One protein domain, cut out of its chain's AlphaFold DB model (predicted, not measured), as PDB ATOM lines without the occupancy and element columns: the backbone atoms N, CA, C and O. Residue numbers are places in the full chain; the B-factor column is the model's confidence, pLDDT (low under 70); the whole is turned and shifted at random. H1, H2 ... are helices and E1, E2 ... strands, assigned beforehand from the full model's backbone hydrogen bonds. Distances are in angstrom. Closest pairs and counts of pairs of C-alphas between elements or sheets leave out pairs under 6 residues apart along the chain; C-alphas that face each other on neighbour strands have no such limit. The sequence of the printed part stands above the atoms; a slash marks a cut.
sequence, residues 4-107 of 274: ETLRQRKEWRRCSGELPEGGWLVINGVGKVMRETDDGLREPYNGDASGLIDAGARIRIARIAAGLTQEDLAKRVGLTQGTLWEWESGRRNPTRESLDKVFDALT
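This is residues 4 to 107 of the 274 residues of the protein "Helix-turn-helix domain-containing protein" of Pseudoscardovia radai (UniProt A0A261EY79). Two lobes meet end to end: a small three-stranded sheet, E1 to E3, with its loops, and a cluster of four helices, in which H2 and H5 run side by side and H3 and H4 are turned steeply to them. H2 lies between the sheet and the helices H3, H4 and H5; H1, joined to E1 by a tight link, touches no helix. The 104 printed residues hold five named helices and three named strands, in the order H1 E1 E2 E3 H2 H3 H4 H5, class mixed. The whole is compact, radius of gyration of the C-alphas 14.0 A, and spans 41 by 31 by 22 A.

H1, residues 4 to 10, is not on the sheet. E1, residues 13 to 18, E2, residues 24 to 27, and E3, residues 33 to 36, form a meander, each strand the antiparallel neighbour of the one before, in two hairpins. N 15 and O 25 are within hydrogen-bond range at 2.8 A, as are N 26 and O 34 at 2.8 A. H2, residues 55 to 65, is on one face of this sheet, two layers, at a height of 10.6 A; the closest C-alphas of E1 and H2 are those of Cys 15 and Ala 57, 6.3 A apart. H3, residues 70 to 77, and H4, residues 81 to 88, touch about perpendicular at 82 degrees, closest at C-alphas 71 and 81, 5.0 A. H4 touches H2 at C-alphas 88 and 56, 4.0 A. H5, residues 96 to 106, touches H2 at a shallow tilt of 6 degrees, the same way, closest at C-alphas 106 and 63, 6.8 A. Each helix has every O i to N i+4 pair within hydrogen-bond range.

C-alpha 4 begins H1 at (40.208, 11.920, -45.753). E1 is 13.6 A long, H2 15.1 A and H5 15.2 A, ending at C-alpha 106 (39.592, 27.330, -15.199).

The C-alphas farthest apart, of Asp 39 and Gly 78, are 41.3 A apart. The printed part has no cut; the link from E3 to H2 is long. Among residues under pLDDT 70 are 4 to 10.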
ATOM      1  N   GLU A   4      40.417  12.518 -47.082       34.69
ATOM      2  CA  GLU A   4      40.208  11.920 -45.753       34.69
ATOM      3  C   GLU A   4      41.526  11.804 -44.962       34.69
ATOM      4  O   GLU A   4      41.641  12.316 -43.850       34.69
ATOM      5  N   THR A   5      42.574  11.233 -45.574       38.78
ATOM      6  CA  THR A   5      43.896  11.057 -44.945       38.78
ATOM      7  C   THR A   5      44.591  12.399 -44.681       38.78
ATOM      8  O   THR A   5      45.318  12.554 -43.702       38.78
ATOM      9  N   LEU A   6      44.346  13.405 -45.530       34.75
ATOM     10  CA  LEU A   6      44.826  14.779 -45.332       34.75
ATOM     11  C   LEU A   6      44.069  15.516 -44.213       34.75
ATOM     12  O   LEU A   6      44.677  16.316 -43.500       34.75
ATOM     13  N   ARG A   7      42.771  15.241 -44.025       37.44
ATOM     14  CA  ARG A   7      41.947  15.797 -42.937       37.44
ATOM     15  C   ARG A   7      42.348  15.207 -41.580       37.44
ATOM     16  O   ARG A   7      42.582  15.969 -40.651       37.44
ATOM     17  N   GLN A   8      42.561  13.891 -41.513       42.66
ATOM     18  CA  GLN A   8      43.057  13.197 -40.316       42.66
ATOM     19  C   GLN A   8      44.514  13.555 -39.959       42.66
ATOM     20  O   GLN A   8      44.905  13.477 -38.797       42.66
ATOM     21  N   ARG A   9      45.341  13.988 -40.925       47.00
ATOM     22  CA  ARG A   9      46.678  14.555 -40.652       47.00
ATOM     23  C   ARG A   9      46.642  16.009 -40.170       47.00
ATOM     24  O   ARG A   9      47.514  16.392 -39.403       47.00
ATOM     25  N   LYS A  10      45.649  16.807 -40.583       51.91
ATOM     26  CA  LYS A  10      45.483  18.213 -40.155       51.91
ATOM     27  C   LYS A  10      44.990  18.374 -38.715       51.91
ATOM     28  O   LYS A  10      45.086  19.470 -38.172       51.91
ATOM     29  N   GLU A  11      44.436  17.322 -38.121       71.94
ATOM     30  CA  GLU A  11      43.767  17.410 -36.822       71.94
ATOM     31  C   GLU A  11      44.719  17.293 -35.626       71.94
ATOM     32  O   GLU A  11      44.403  17.781 -34.544       71.94
ATOM     33  N   TRP A  12      45.896  16.698 -35.824       86.81
ATOM     34  CA  TRP A  12      46.864  16.413 -34.769       86.81
ATOM     35  C   TRP A  12      48.050  17.364 -34.862       86.81
ATOM     36  O   TRP A  12      48.619  17.552 -35.937       86.81
ATOM     37  N   ARG A  13      48.454  17.941 -33.731       91.62
ATOM     38  CA  ARG A  13      49.699  18.712 -33.630       91.62
ATOM     39  C   ARG A  13      50.644  18.066 -32.637       91.62
ATOM     40  O   ARG A  13      50.191  17.547 -31.621       91.62
ATOM     41  N   ARG A  14      51.948  18.188 -32.871       93.12
ATOM     42  CA  ARG A  14      52.960  17.884 -31.854       93.12
ATOM     43  C   ARG A  14      52.756  18.781 -30.634       93.12
ATOM     44  O   ARG A  14      52.450  19.966 -30.783       93.12
ATOM     45  N   CYS A  15      52.890  18.196 -29.450       92.69
ATOM     46  CA  CYS A  15      52.732  18.886 -28.175       92.69
ATOM     47  C   CYS A  15      53.807  18.568 -27.137       92.69
ATOM     48  O   CYS A  15      53.728  19.100 -26.041       92.69
ATOM     49  N   SER A  16      54.816  17.754 -27.454       93.81
ATOM     50  CA  SER A  16      55.966  17.515 -26.573       93.81
ATOM     51  C   SER A  16      57.294  17.581 -27.327       93.81
ATOM     52  O   SER A  16      57.340  17.568 -28.565       93.81
ATOM     53  N   GLY A  17      58.387  17.579 -26.562       91.50
ATOM     54  CA  GLY A  17      59.709  17.195 -27.052       91.50
ATOM     55  C   GLY A  17      59.768  15.723 -27.474       91.50
ATOM     56  O   GLY A  17      58.754  15.024 -27.494       91.50
ATOM     57  N   GLU A  18      60.951  15.286 -27.886       93.19
ATOM     58  CA  GLU A  18      61.219  13.875 -28.174       93.19
ATOM     59  C   GLU A  18      61.190  13.061 -26.875       93.19
ATOM     60  O   GLU A  18      61.659  13.535 -25.835       93.19
ATOM     61  N   LEU A  19      60.571  11.884 -26.921       87.69
ATOM     62  CA  LEU A  19      60.443  10.993 -25.773       87.69
ATOM     63  C   LEU A  19      61.681  10.087 -25.651       87.69
ATOM     64  O   LEU A  19      62.267   9.734 -26.676       87.69
ATOM     65  N   PRO A  20      62.070   9.658 -24.434       84.31
ATOM     66  CA  PRO A  20      63.191   8.729 -24.233       84.31
ATOM     67  C   PRO A  20      63.060   7.411 -25.012       84.31
ATOM     68  O   PRO A  20      64.045   6.856 -25.488       84.31
ATOM     69  N   GLU A  21      61.831   6.925 -25.158       81.19
ATOM     70  CA  GLU A  21      61.442   5.734 -25.912       81.19
ATOM     71  C   GLU A  21      61.245   5.988 -27.422       81.19
ATOM     72  O   GLU A  21      60.738   5.123 -28.138       81.19
ATOM     73  N   GLY A  22      61.620   7.171 -27.920       86.94
ATOM     74  CA  GLY A  22      61.458   7.594 -29.313       86.94
ATOM     75  C   GLY A  22      60.062   8.143 -29.628       86.94
ATOM     76  O   GLY A  22      59.075   7.829 -28.948       86.94
ATOM     77  N   GLY A  23      59.966   8.959 -30.680       93.12
ATOM     78  CA  GLY A  23      58.741   9.664 -31.062       93.12
ATOM     79  C   GLY A  23      58.408  10.878 -30.181       93.12
ATOM     80  O   GLY A  23      59.239  11.394 -29.432       93.12
ATOM     81  N   TRP A  24      57.175  11.377 -30.284       96.25
ATOM     82  CA  TRP A  24      56.679  12.547 -29.544       96.25
ATOM     83  C   TRP A  24      55.176  12.459 -29.288       96.25
ATOM     84  O   TRP A  24      54.450  11.731 -29.953       96.25
ATOM     85  N   LEU A  25      54.667  13.248 -28.346       94.44
ATOM     86  CA  LEU A  25      53.238  13.359 -28.096       94.44
ATOM     87  C   LEU A  25      52.578  14.304 -29.099       94.44
ATOM     88  O   LEU A  25      53.084  15.390 -29.411       94.44
ATOM     89  N   VAL A  26      51.394  13.915 -29.556       93.69
ATOM     90  CA  VAL A  26      50.502  14.698 -30.407       93.69
ATOM     91  C   VAL A  26      49.138  14.859 -29.747       93.69
ATOM     92  O   VAL A  26      48.664  13.957 -29.063       93.69
ATOM     93  N   ILE A  27      48.486  15.998 -29.975       88.94
ATOM     94  CA  ILE A  27      47.148  16.308 -29.460       88.94
ATOM     95  C   ILE A  27      46.207  16.713 -30.593       88.94
ATOM     96  O   ILE A  27      46.611  17.438 -31.507       88.94
ATOM     97  N   ASN A  28      44.949  16.272 -30.527       86.44
ATOM     98  CA  ASN A  28      43.926  16.625 -31.512       86.44
ATOM     99  C   ASN A  28      42.993  17.772 -31.067       86.44
ATOM    100  O   ASN A  28      43.207  18.429 -30.041       86.44
ATOM    101  N   GLY A  29      41.959  18.046 -31.872       73.44
ATOM    102  CA  GLY A  29      40.960  19.086 -31.601       73.44
ATOM    103  C   GLY A  29      40.100  18.836 -30.357       73.44
ATOM    104  O   GLY A  29      39.700  19.797 -29.705       73.44
ATOM    105  N   VAL A  30      39.886  17.569 -29.988       74.00
ATOM    106  CA  VAL A  30      39.101  17.159 -28.806       74.00
ATOM    107  C   VAL A  30      39.958  16.932 -27.556       74.00
ATOM    108  O   VAL A  30      39.458  16.470 -26.540       74.00
ATOM    109  N   GLY A  31      41.251  17.271 -27.598       75.69
ATOM    110  CA  GLY A  31      42.142  17.172 -26.440       75.69
ATOM    111  C   GLY A  31      42.711  15.775 -26.177       75.69
ATOM    112  O   GLY A  31      43.387  15.585 -25.170       75.69
ATOM    113  N   LYS A  32      42.496  14.808 -27.080       83.06
ATOM    114  CA  LYS A  32      43.095  13.471 -26.983       83.06
ATOM    115  C   LYS A  32      44.590  13.554 -27.276       83.06
ATOM    116  O   LYS A  32      44.971  14.101 -28.312       83.06
ATOM    117  N   VAL A  33      45.407  12.984 -26.390       85.50
ATOM    118  CA  VAL A  33      46.865  12.881 -26.537       85.50
ATOM    119  C   VAL A  33      47.241  11.459 -26.959       85.50
ATOM    120  O   VAL A  33      46.692  10.493 -26.439       85.50
ATOM    121  N   MET A  34      48.154  11.337 -27.919       89.06
ATOM    122  CA  MET A  34      48.701  10.069 -28.420       89.06
ATOM    123  C   MET A  34      50.214  10.213 -28.602       89.06
ATOM    124  O   MET A  34      50.698  11.329 -28.784       89.06
ATOM    125  N   ARG A  35      50.958   9.109 -28.612       93.06
ATOM    126  CA  ARG A  35      52.354   9.080 -29.062       93.06
ATOM    127  C   ARG A  35      52.381   8.886 -30.575       93.06
ATOM    128  O   ARG A  35      51.733   7.976 -31.073       93.06
ATOM    129  N   GLU A  36      53.102   9.734 -31.293       93.44
ATOM    130  CA  GLU A  36      53.453   9.546 -32.699       93.44
ATOM    131  C   GLU A  36      54.906   9.063 -32.773       93.44
ATOM    132  O   GLU A  36      55.806   9.721 -32.248       93.44
ATOM    133  N   THR A  37      55.116   7.886 -33.351       90.94
ATOM    134  CA  THR A  37      56.432   7.275 -33.566       90.94
ATOM    135  C   THR A  37      57.135   7.887 -34.779       90.94
ATOM    136  O   THR A  37      56.509   8.551 -35.607       90.94
ATOM    137  N   ASP A  38      58.438   7.641 -34.921       86.44
ATOM    138  CA  ASP A  38      59.245   8.204 -36.016       86.44
ATOM    139  C   ASP A  38      58.788   7.732 -37.410       86.44
ATOM    140  O   ASP A  38      58.939   8.451 -38.400       86.44
ATOM    141  N   ASP A  39      58.179   6.546 -37.496       86.06
ATOM    142  CA  ASP A  39      57.550   5.995 -38.703       86.06
ATOM    143  C   ASP A  39      56.109   6.505 -38.931       86.06
ATOM    144  O   ASP A  39      55.473   6.177 -39.936       86.06
ATOM    145  N   GLY A  40      55.611   7.379 -38.051       82.19
ATOM    146  CA  GLY A  40      54.339   8.086 -38.185       82.19
ATOM    147  C   GLY A  40      53.111   7.304 -37.717       82.19
ATOM    148  O   GLY A  40      51.987   7.704 -38.049       82.19
ATOM    149  N   LEU A  41      53.292   6.210 -36.971       85.00
ATOM    150  CA  LEU A  41      52.201   5.502 -36.298       85.00
ATOM    151  C   LEU A  41      51.769   6.269 -35.045       85.00
ATOM    152  O   LEU A  41      52.576   6.913 -34.384       85.00
ATOM    153  N   ARG A  42      50.470   6.222 -34.727       87.31
ATOM    154  CA  ARG A  42      49.908   6.858 -33.528       87.31
ATOM    155  C   ARG A  42      49.378   5.817 -32.570       87.31
ATOM    156  O   ARG A  42      48.434   5.101 -32.895       87.31
ATOM    157  N   GLU A  43      49.930   5.811 -31.371       86.69
ATOM    158  CA  GLU A  43      49.666   4.813 -30.344       86.69
ATOM    159  C   GLU A  43      49.213   5.489 -29.044       86.69
ATOM    160  O   GLU A  43      49.571   6.647 -28.788       86.69
ATOM    161  N   PRO A  44      48.399   4.814 -28.216       83.00
ATOM    162  CA  PRO A  44      48.093   5.301 -26.879       83.00
ATOM    163  C   PRO A  44      49.380   5.532 -26.085       83.00
ATOM    164  O   PRO A  44      50.268   4.681 -26.059       83.00
ATOM    165  N   TYR A  45      49.481   6.689 -25.434       78.25
ATOM    166  CA  TYR A  45      50.567   6.956 -24.504       78.25
ATOM    167  C   TYR A  45      50.130   6.560 -23.093       78.25
ATOM    168  O   TYR A  45      49.212   7.164 -22.547       78.25
ATOM    169  N   ASN A  46      50.782   5.548 -22.523       68.56
ATOM    170  CA  ASN A  46      50.419   4.986 -21.215       68.56
ATOM    171  C   ASN A  46      51.179   5.632 -20.035       68.56
ATOM    172  O   ASN A  46      50.986   5.224 -18.894       68.56
ATOM    173  N   GLY A  47      52.063   6.601 -20.298       67.50
ATOM    174  CA  GLY A  47      52.792   7.351 -19.271       67.50
ATOM    175  C   GLY A  47      52.071   8.631 -18.829       67.50
ATOM    176  O   GLY A  47      51.069   9.041 -19.416       67.50
ATOM    177  N   ASP A  48      52.614   9.309 -17.815       72.62
ATOM    178  CA  ASP A  48      52.109  10.621 -17.394       72.62
ATOM    179  C   ASP A  48      52.509  11.710 -18.401       72.62
ATOM    180  O   ASP A  48      53.645  12.184 -18.441       72.62
ATOM    181  N   ALA A  49      51.549  12.130 -19.225       70.06
ATOM    182  CA  ALA A  49      51.755  13.186 -20.210       70.06
ATOM    183  C   ALA A  49      51.856  14.590 -19.584       70.06
ATOM    184  O   ALA A  49      52.351  15.505 -20.241       70.06
ATOM    185  N   SER A  50      51.392  14.798 -18.346       67.62
ATOM    186  CA  SER A  50      51.129  16.131 -17.780       67.62
ATOM    187  C   SER A  50      52.371  17.027 -17.677       67.62
ATOM    188  O   SER A  50      52.276  18.240 -17.893       67.62
ATOM    189  N   GLY A  51      53.534  16.429 -17.403       74.50
ATOM    190  CA  GLY A  51      54.831  17.109 -17.347       74.50
ATOM    191  C   GLY A  51      55.577  17.182 -18.683       74.50
ATOM    192  O   GLY A  51      56.583  17.881 -18.775       74.50
ATOM    193  N   LEU A  52      55.099  16.476 -19.710       81.75
ATOM    194  CA  LEU A  52      55.778  16.327 -21.002       81.75
ATOM    195  C   LEU A  52      55.175  17.216 -22.093       81.75
ATOM    196  O   LEU A  52      55.861  17.582 -23.050       81.75
ATOM    197  N   ILE A  53      53.890  17.547 -21.961       86.50
ATOM    198  CA  ILE A  53      53.159  18.348 -22.940       86.50
ATOM    199  C   ILE A  53      53.326  19.858 -22.716       86.50
ATOM    200  O   ILE A  53      53.472  20.349 -21.595       86.50
ATOM    201  N   ASP A  54      53.247  20.619 -23.804       87.69
ATOM    202  CA  ASP A  54      53.349  22.070 -23.778       87.69
ATOM    203  C   ASP A  54      52.161  22.747 -23.080       87.69
ATOM    204  O   ASP A  54      51.075  22.193 -22.883       87.69
ATOM    205  N   ALA A  55      52.381  24.008 -22.715       82.44
ATOM    206  CA  ALA A  55      51.395  24.840 -22.044       82.44
ATOM    207  C   ALA A  55      50.068  24.939 -22.820       82.44
ATOM    208  O   ALA A  55      48.998  24.896 -22.217       82.44
ATOM    209  N   GLY A  56      50.121  25.021 -24.151       84.88
ATOM    210  CA  GLY A  56      48.931  25.086 -24.994       84.88
ATOM    211  C   GLY A  56      48.088  23.813 -24.944       84.88
ATOM    212  O   GLY A  56      46.861  23.880 -24.945       84.88
ATOM    213  N   ALA A  57      48.730  22.648 -24.881       83.69
ATOM    214  CA  ALA A  57      48.061  21.359 -24.766       83.69
ATOM    215  C   ALA A  57      47.408  21.224 -23.391       83.69
ATOM    216  O   ALA A  57      46.245  20.837 -23.307       83.69
ATOM    217  N   ARG A  58      48.105  21.650 -22.331       83.06
ATOM    218  CA  ARG A  58      47.556  21.699 -20.965       83.06
ATOM    219  C   ARG A  58      46.328  22.599 -20.879       83.06
ATOM    220  O   ARG A  58      45.317  22.180 -20.323       83.06
ATOM    221  N   ILE A  59      46.391  23.794 -21.473       85.38
ATOM    222  CA  ILE A  59      45.253  24.720 -21.544       85.38
ATOM    223  C   ILE A  59      44.081  24.073 -22.283       85.38
ATOM    224  O   ILE A  59      42.971  24.077 -21.763       85.38
ATOM    225  N   ARG A  60      44.317  23.473 -23.458       83.06
ATOM    226  CA  ARG A  60      43.260  22.814 -24.238       83.06
ATOM    227  C   ARG A  60      42.588  21.692 -23.451       83.06
ATOM    228  O   ARG A  60      41.363  21.645 -23.411       83.06
ATOM    229  N   ILE A  61      43.377  20.805 -22.848       76.50
ATOM    230  CA  ILE A  61      42.867  19.679 -22.055       76.50
ATOM    231  C   ILE A  61      42.025  20.209 -20.898       76.50
ATOM    232  O   ILE A  61      40.884  19.789 -20.741       76.50
ATOM    233  N   ALA A  62      42.543  21.177 -20.139       76.44
ATOM    234  CA  ALA A  62      41.831  21.748 -19.002       76.44
ATOM    235  C   ALA A  62      40.561  22.508 -19.420       76.44
ATOM    236  O   ALA A  62      39.540  22.415 -18.748       76.44
ATOM    237  N   ARG A  63      40.586  23.214 -20.555       87.75
ATOM    238  CA  ARG A  63      39.419  23.902 -21.120       87.75
ATOM    239  C   ARG A  63      38.318  22.925 -21.520       87.75
ATOM    240  O   ARG A  63      37.157  23.153 -21.192       87.75
ATOM    241  N   ILE A  64      38.680  21.874 -22.256       72.75
ATOM    242  CA  ILE A  64      37.739  20.842 -22.706       72.75
ATOM    243  C   ILE A  64      37.182  20.093 -21.496       72.75
ATOM    244  O   ILE A  64      35.976  19.896 -21.418       72.75
ATOM    245  N   ALA A  65      38.035  19.782 -20.517       63.38
ATOM    246  CA  ALA A  65      37.625  19.240 -19.228       63.38
ATOM    247  C   ALA A  65      36.657  20.178 -18.481       63.38
ATOM    248  O   ALA A  65      35.716  19.728 -17.851       63.38
ATOM    249  N   ALA A  66      36.818  21.494 -18.580       66.06
ATOM    250  CA  ALA A  66      35.881  22.453 -17.992       66.06
ATOM    251  C   ALA A  66      34.597  22.669 -18.830       66.06
ATOM    252  O   ALA A  66      33.786  23.526 -18.480       66.06
ATOM    253  N   GLY A  67      34.423  21.955 -19.951       67.00
ATOM    254  CA  GLY A  67      33.283  22.113 -20.860       67.00
ATOM    255  C   GLY A  67      33.232  23.468 -21.574       67.00
ATOM    256  O   GLY A  67      32.175  23.881 -22.042       67.00
ATOM    257  N   LEU A  68      34.352  24.190 -21.638       76.62
ATOM    258  CA  LEU A  68      34.406  25.549 -22.176       76.62
ATOM    259  C   LEU A  68      34.762  25.548 -23.659       76.62
ATOM    260  O   LEU A  68      35.665  24.831 -24.104       76.62
ATOM    261  N   THR A  69      34.138  26.429 -24.437       79.94
ATOM    262  CA  THR A  69      34.654  26.767 -25.768       79.94
ATOM    263  C   THR A  69      35.902  27.646 -25.646       79.94
ATOM    264  O   THR A  69      36.192  28.222 -24.592       79.94
ATOM    265  N   GLN A  70      36.675  27.769 -26.731       77.88
ATOM    266  CA  GLN A  70      37.793  28.720 -26.759       77.88
ATOM    267  C   GLN A  70      37.316  30.154 -26.497       77.88
ATOM    268  O   GLN A  70      38.020  30.939 -25.869       77.88
ATOM    269  N   GLU A  71      36.115  30.489 -26.958       83.12
ATOM    270  CA  GLU A  71      35.525  31.797 -26.728       83.12
ATOM    271  C   GLU A  71      35.184  32.009 -25.247       83.12
ATOM    272  O   GLU A  71      35.508  33.062 -24.701       83.12
ATOM    273  N   ASP A  72      34.628  31.002 -24.569       82.81
ATOM    274  CA  ASP A  72      34.269  31.099 -23.148       82.81
ATOM    275  C   ASP A  72      35.493  31.307 -22.260       82.81
ATOM    276  O   ASP A  72      35.508  32.205 -21.416       82.81
ATOM    277  N   LEU A  73      36.546  30.505 -22.457       83.88
ATOM    278  CA  LEU A  73      37.769  30.652 -21.672       83.88
ATOM    279  C   LEU A  73      38.471  31.977 -21.980       83.88
ATOM    280  O   LEU A  73      38.915  32.662 -21.062       83.88
ATOM    281  N   ALA A  74      38.533  32.378 -23.253       87.19
ATOM    282  CA  ALA A  74      39.116  33.660 -23.625       87.19
ATOM    283  C   ALA A  74      38.368  34.825 -22.958       87.19
ATOM    284  O   ALA A  74      39.005  35.670 -22.331       87.19
ATOM    285  N   LYS A  75      37.027  34.818 -22.989       85.81
ATOM    286  CA  LYS A  75      36.190  35.813 -22.303       85.81
ATOM    287  C   LYS A  75      36.459  35.852 -20.799       85.81
ATOM    288  O   LYS A  75      36.646  36.938 -20.258       85.81
ATOM    289  N   ARG A  76      36.539  34.695 -20.132       85.44
ATOM    290  CA  ARG A  76      36.810  34.616 -18.682       85.44
ATOM    291  C   ARG A  76      38.167  35.198 -18.288       85.44
ATOM    292  O   ARG A  76      38.288  35.774 -17.215       85.44
ATOM    293  N   VAL A  77      39.171  35.059 -19.150       86.69
ATOM    294  CA  VAL A  77      40.550  35.513 -18.891       86.69
ATOM    295  C   VAL A  77      40.788  36.947 -19.398       86.69
ATOM    296  O   VAL A  77      41.831  37.538 -19.128       86.69
ATOM    297  N   GLY A  78      39.832  37.536 -20.127       86.44
ATOM    298  CA  GLY A  78      39.993  38.849 -20.762       86.44
ATOM    299  C   GLY A  78      40.909  38.821 -21.993       86.44
ATOM    300  O   GLY A  78      41.607  39.792 -22.277       86.44
ATOM    301  N   LEU A  79      40.937  37.699 -22.712       89.88
ATOM    302  CA  LEU A  79      41.712  37.483 -23.934       89.88
ATOM    303  C   LEU A  79      40.798  37.420 -25.160       89.88
ATOM    304  O   LEU A  79      39.587  37.233 -25.062       89.88
ATOM    305  N   THR A  80      41.395  37.506 -26.349       88.06
ATOM    306  CA  THR A  80      40.678  37.180 -27.589       88.06
ATOM    307  C   THR A  80      40.686  35.670 -27.830       88.06
ATOM    308  O   THR A  80      41.657  34.984 -27.495       88.06
ATOM    309  N   GLN A  81      39.639  35.143 -28.475       89.31
ATOM    310  CA  GLN A  81      39.601  33.742 -28.920       89.31
ATOM    311  C   GLN A  81      40.824  33.395 -29.790       89.31
ATOM    312  O   GLN A  81      41.398  32.318 -29.647       89.31
ATOM    313  N   GLY A  82      41.258  34.322 -30.655       78.81
ATOM    314  CA  GLY A  82      42.432  34.149 -31.513       78.81
ATOM    315  C   GLY A  82      43.721  33.936 -30.719       78.81
ATOM    316  O   GLY A  82      44.489  33.031 -31.038       78.81
ATOM    317  N   THR A  83      43.920  34.692 -29.635       84.19
ATOM    318  CA  THR A  83      45.067  34.515 -28.728       84.19
ATOM    319  C   THR A  83      45.069  33.126 -28.096       84.19
ATOM    320  O   THR A  83      46.098  32.452 -28.082       84.19
ATOM    321  N   LEU A  84      43.909  32.667 -27.618       89.00
ATOM    322  CA  LEU A  84      43.788  31.338 -27.028       89.00
ATOM    323  C   LEU A  84      44.011  30.231 -28.068       89.00
ATOM    324  O   LEU A  84      44.679  29.239 -27.784       89.00
ATOM    325  N   TRP A  85      43.514  30.408 -29.292       88.12
ATOM    326  CA  TRP A  85      43.758  29.481 -30.394       88.12
ATOM    327  C   TRP A  85      45.247  29.388 -30.753       88.12
ATOM    328  O   TRP A  85      45.759  28.287 -30.972       88.12
ATOM    329  N   GLU A  86      45.971  30.510 -30.787       79.69
ATOM    330  CA  GLU A  86      47.418  30.528 -31.038       79.69
ATOM    331  C   GLU A  86      48.191  29.773 -29.948       79.69
ATOM    332  O   GLU A  86      49.139  29.051 -30.268       79.69
ATOM    333  N   TRP A  87      47.758  29.876 -28.689       88.88
ATOM    334  CA  TRP A  87      48.318  29.090 -27.587       88.88
ATOM    335  C   TRP A  87      48.000  27.608 -27.728       88.88
ATOM    336  O   TRP A  87      48.905  26.780 -27.775       88.88
ATOM    337  N   GLU A  88      46.726  27.250 -27.869       84.62
ATOM    338  CA  GLU A  88      46.311  25.849 -27.942       84.62
ATOM    339  C   GLU A  88      46.822  25.121 -29.184       84.62
ATOM    340  O   GLU A  88      46.915  23.893 -29.174       84.62
ATOM    341  N   SER A  89      47.134  25.849 -30.256       81.00
ATOM    342  CA  SER A  89      47.739  25.312 -31.477       81.00
ATOM    343  C   SER A  89      49.268  25.222 -31.422       81.00
ATOM    344  O   SER A  89      49.862  24.712 -32.369       81.00
ATOM    345  N   GLY A  90      49.902  25.687 -30.341       81.69
ATOM    346  CA  GLY A  90      51.358  25.701 -30.191       81.69
ATOM    347  C   GLY A  90      52.065  26.741 -31.071       81.69
ATOM    348  O   GLY A  90      53.283  26.696 -31.214       81.69
ATOM    349  N   ARG A  91      51.324  27.681 -31.678       78.12
ATOM    350  CA  ARG A  91      51.890  28.753 -32.520       78.12
ATOM    351  C   ARG A  91      52.524  29.868 -31.699       78.12
ATOM    352  O   ARG A  91      53.399  30.571 -32.197       78.12
ATOM    353  N   ARG A  92      52.065  30.053 -30.462       79.31
ATOM    354  CA  ARG A  92      52.624  31.014 -29.510       79.31
ATOM    355  C   ARG A  92      52.579  30.431 -28.107       79.31
ATOM    356  O   ARG A  92      51.589  29.818 -27.734       79.31
ATOM    357  N   ASN A  93      53.616  30.682 -27.318       77.31
ATOM    358  CA  ASN A  93      53.621  30.296 -25.914       77.31
ATOM    359  C   ASN A  93      53.023  31.412 -25.040       77.31
ATOM    360  O   ASN A  93      53.371  32.581 -25.236       77.31
ATOM    361  N   PRO A  94      52.138  31.079 -24.086       79.94
ATOM    362  CA  PRO A  94      51.660  32.033 -23.093       79.94
ATOM    363  C   PRO A  94      52.783  32.444 -22.136       79.94
ATOM    364  O   PRO A  94      53.716  31.682 -21.874       79.94
ATOM    365  N   THR A  95      52.676  33.649 -21.575       78.19
ATOM    366  CA  THR A  95      53.529  34.058 -20.453       78.19
ATOM    367  C   THR A  95      53.102  33.339 -19.177       78.19
ATOM    368  O   THR A  95      51.965  32.880 -19.065       78.19
ATOM    369  N   ARG A  96      53.992  33.283 -18.181       69.88
ATOM    370  CA  ARG A  96      53.661  32.726 -16.863       69.88
ATOM    371  C   ARG A  96      52.447  33.417 -16.234       69.88
ATOM    372  O   ARG A  96      51.516  32.740 -15.834       69.88
ATOM    373  N   GLU A  97      52.412  34.747 -16.266       69.88
ATOM    374  CA  GLU A  97      51.276  35.530 -15.763       69.88
ATOM    375  C   GLU A  97      49.961  35.185 -16.482       69.88
ATOM    376  O   GLU A  97      48.904  35.094 -15.866       69.88
ATOM    377  N   SER A  98      50.016  34.971 -17.799       76.56
ATOM    378  CA  SER A  98      48.833  34.577 -18.566       76.56
ATOM    379  C   SER A  98      48.372  33.168 -18.216       76.56
ATOM    380  O   SER A  98      47.174  32.915 -18.169       76.56
ATOM    381  N   LEU A  99      49.316  32.254 -17.973       73.75
ATOM    382  CA  LEU A  99      49.001  30.906 -17.515       73.75
ATOM    383  C   LEU A  99      48.307  30.930 -16.163       73.75
ATOM    384  O   LEU A  99      47.294  30.257 -16.024       73.75
ATOM    385  N   ASP A 100      48.802  31.728 -15.220       72.38
ATOM    386  CA  ASP A 100      48.191  31.858 -13.898       72.38
ATOM    387  C   ASP A 100      46.730  32.330 -14.030       72.38
ATOM    388  O   ASP A 100      45.827  31.657 -13.543       72.38
ATOM    389  N   LYS A 101      46.459  33.368 -14.838       76.75
ATOM    390  CA  LYS A 101      45.083  33.841 -15.103       76.75
ATOM    391  C   LYS A 101      44.195  32.791 -15.775       76.75
ATOM    392  O   LYS A 101      43.006  32.707 -15.479       76.75
ATOM    393  N   VAL A 102      44.746  32.012 -16.709       78.00
ATOM    394  CA  VAL A 102      44.010  30.926 -17.369       78.00
ATOM    395  C   VAL A 102      43.673  29.824 -16.370       78.00
ATOM    396  O   VAL A 102      42.532  29.374 -16.346       78.00
ATOM    397  N   PHE A 103      44.626  29.401 -15.542       72.88
ATOM    398  CA  PHE A 103      44.382  28.384 -14.523       72.88
ATOM    399  C   PHE A 103      43.389  28.872 -13.466       72.88
ATOM    400  O   PHE A 103      42.470  28.125 -13.138       72.88
ATOM    401  N   ASP A 104      43.482  30.130 -13.035       74.12
ATOM    402  CA  ASP A 104      42.517  30.745 -12.120       74.12
ATOM    403  C   ASP A 104      41.104  30.791 -12.730       74.12
ATOM    404  O   ASP A 104      40.127  30.457 -12.067       74.12
ATOM    405  N   ALA A 105      40.969  31.122 -14.018       74.50
ATOM    406  CA  ALA A 105      39.677  31.149 -14.715       74.50
ATOM    407  C   ALA A 105      39.095  29.754 -15.023       74.50
ATOM    408  O   ALA A 105      37.887  29.608 -15.253       74.50
ATOM    409  N   LEU A 106      39.961  28.739 -15.077       69.31
ATOM    410  CA  LEU A 106      39.592  27.330 -15.199       69.31
ATOM    411  C   LEU A 106      39.186  26.732 -13.848       69.31
ATOM    412  O   LEU A 106      38.441  25.754 -13.822       69.31
ATOM    413  N   THR A 107      39.624  27.324 -12.735       53.16
ATOM    414  CA  THR A 107      39.085  27.009 -11.412       53.16
ATOM    415  C   THR A 107      37.771  27.765 -11.185       53.16
ATOM    416  O   THR A 107      37.739  28.987 -11.315       53.16
TER     417      THR A 107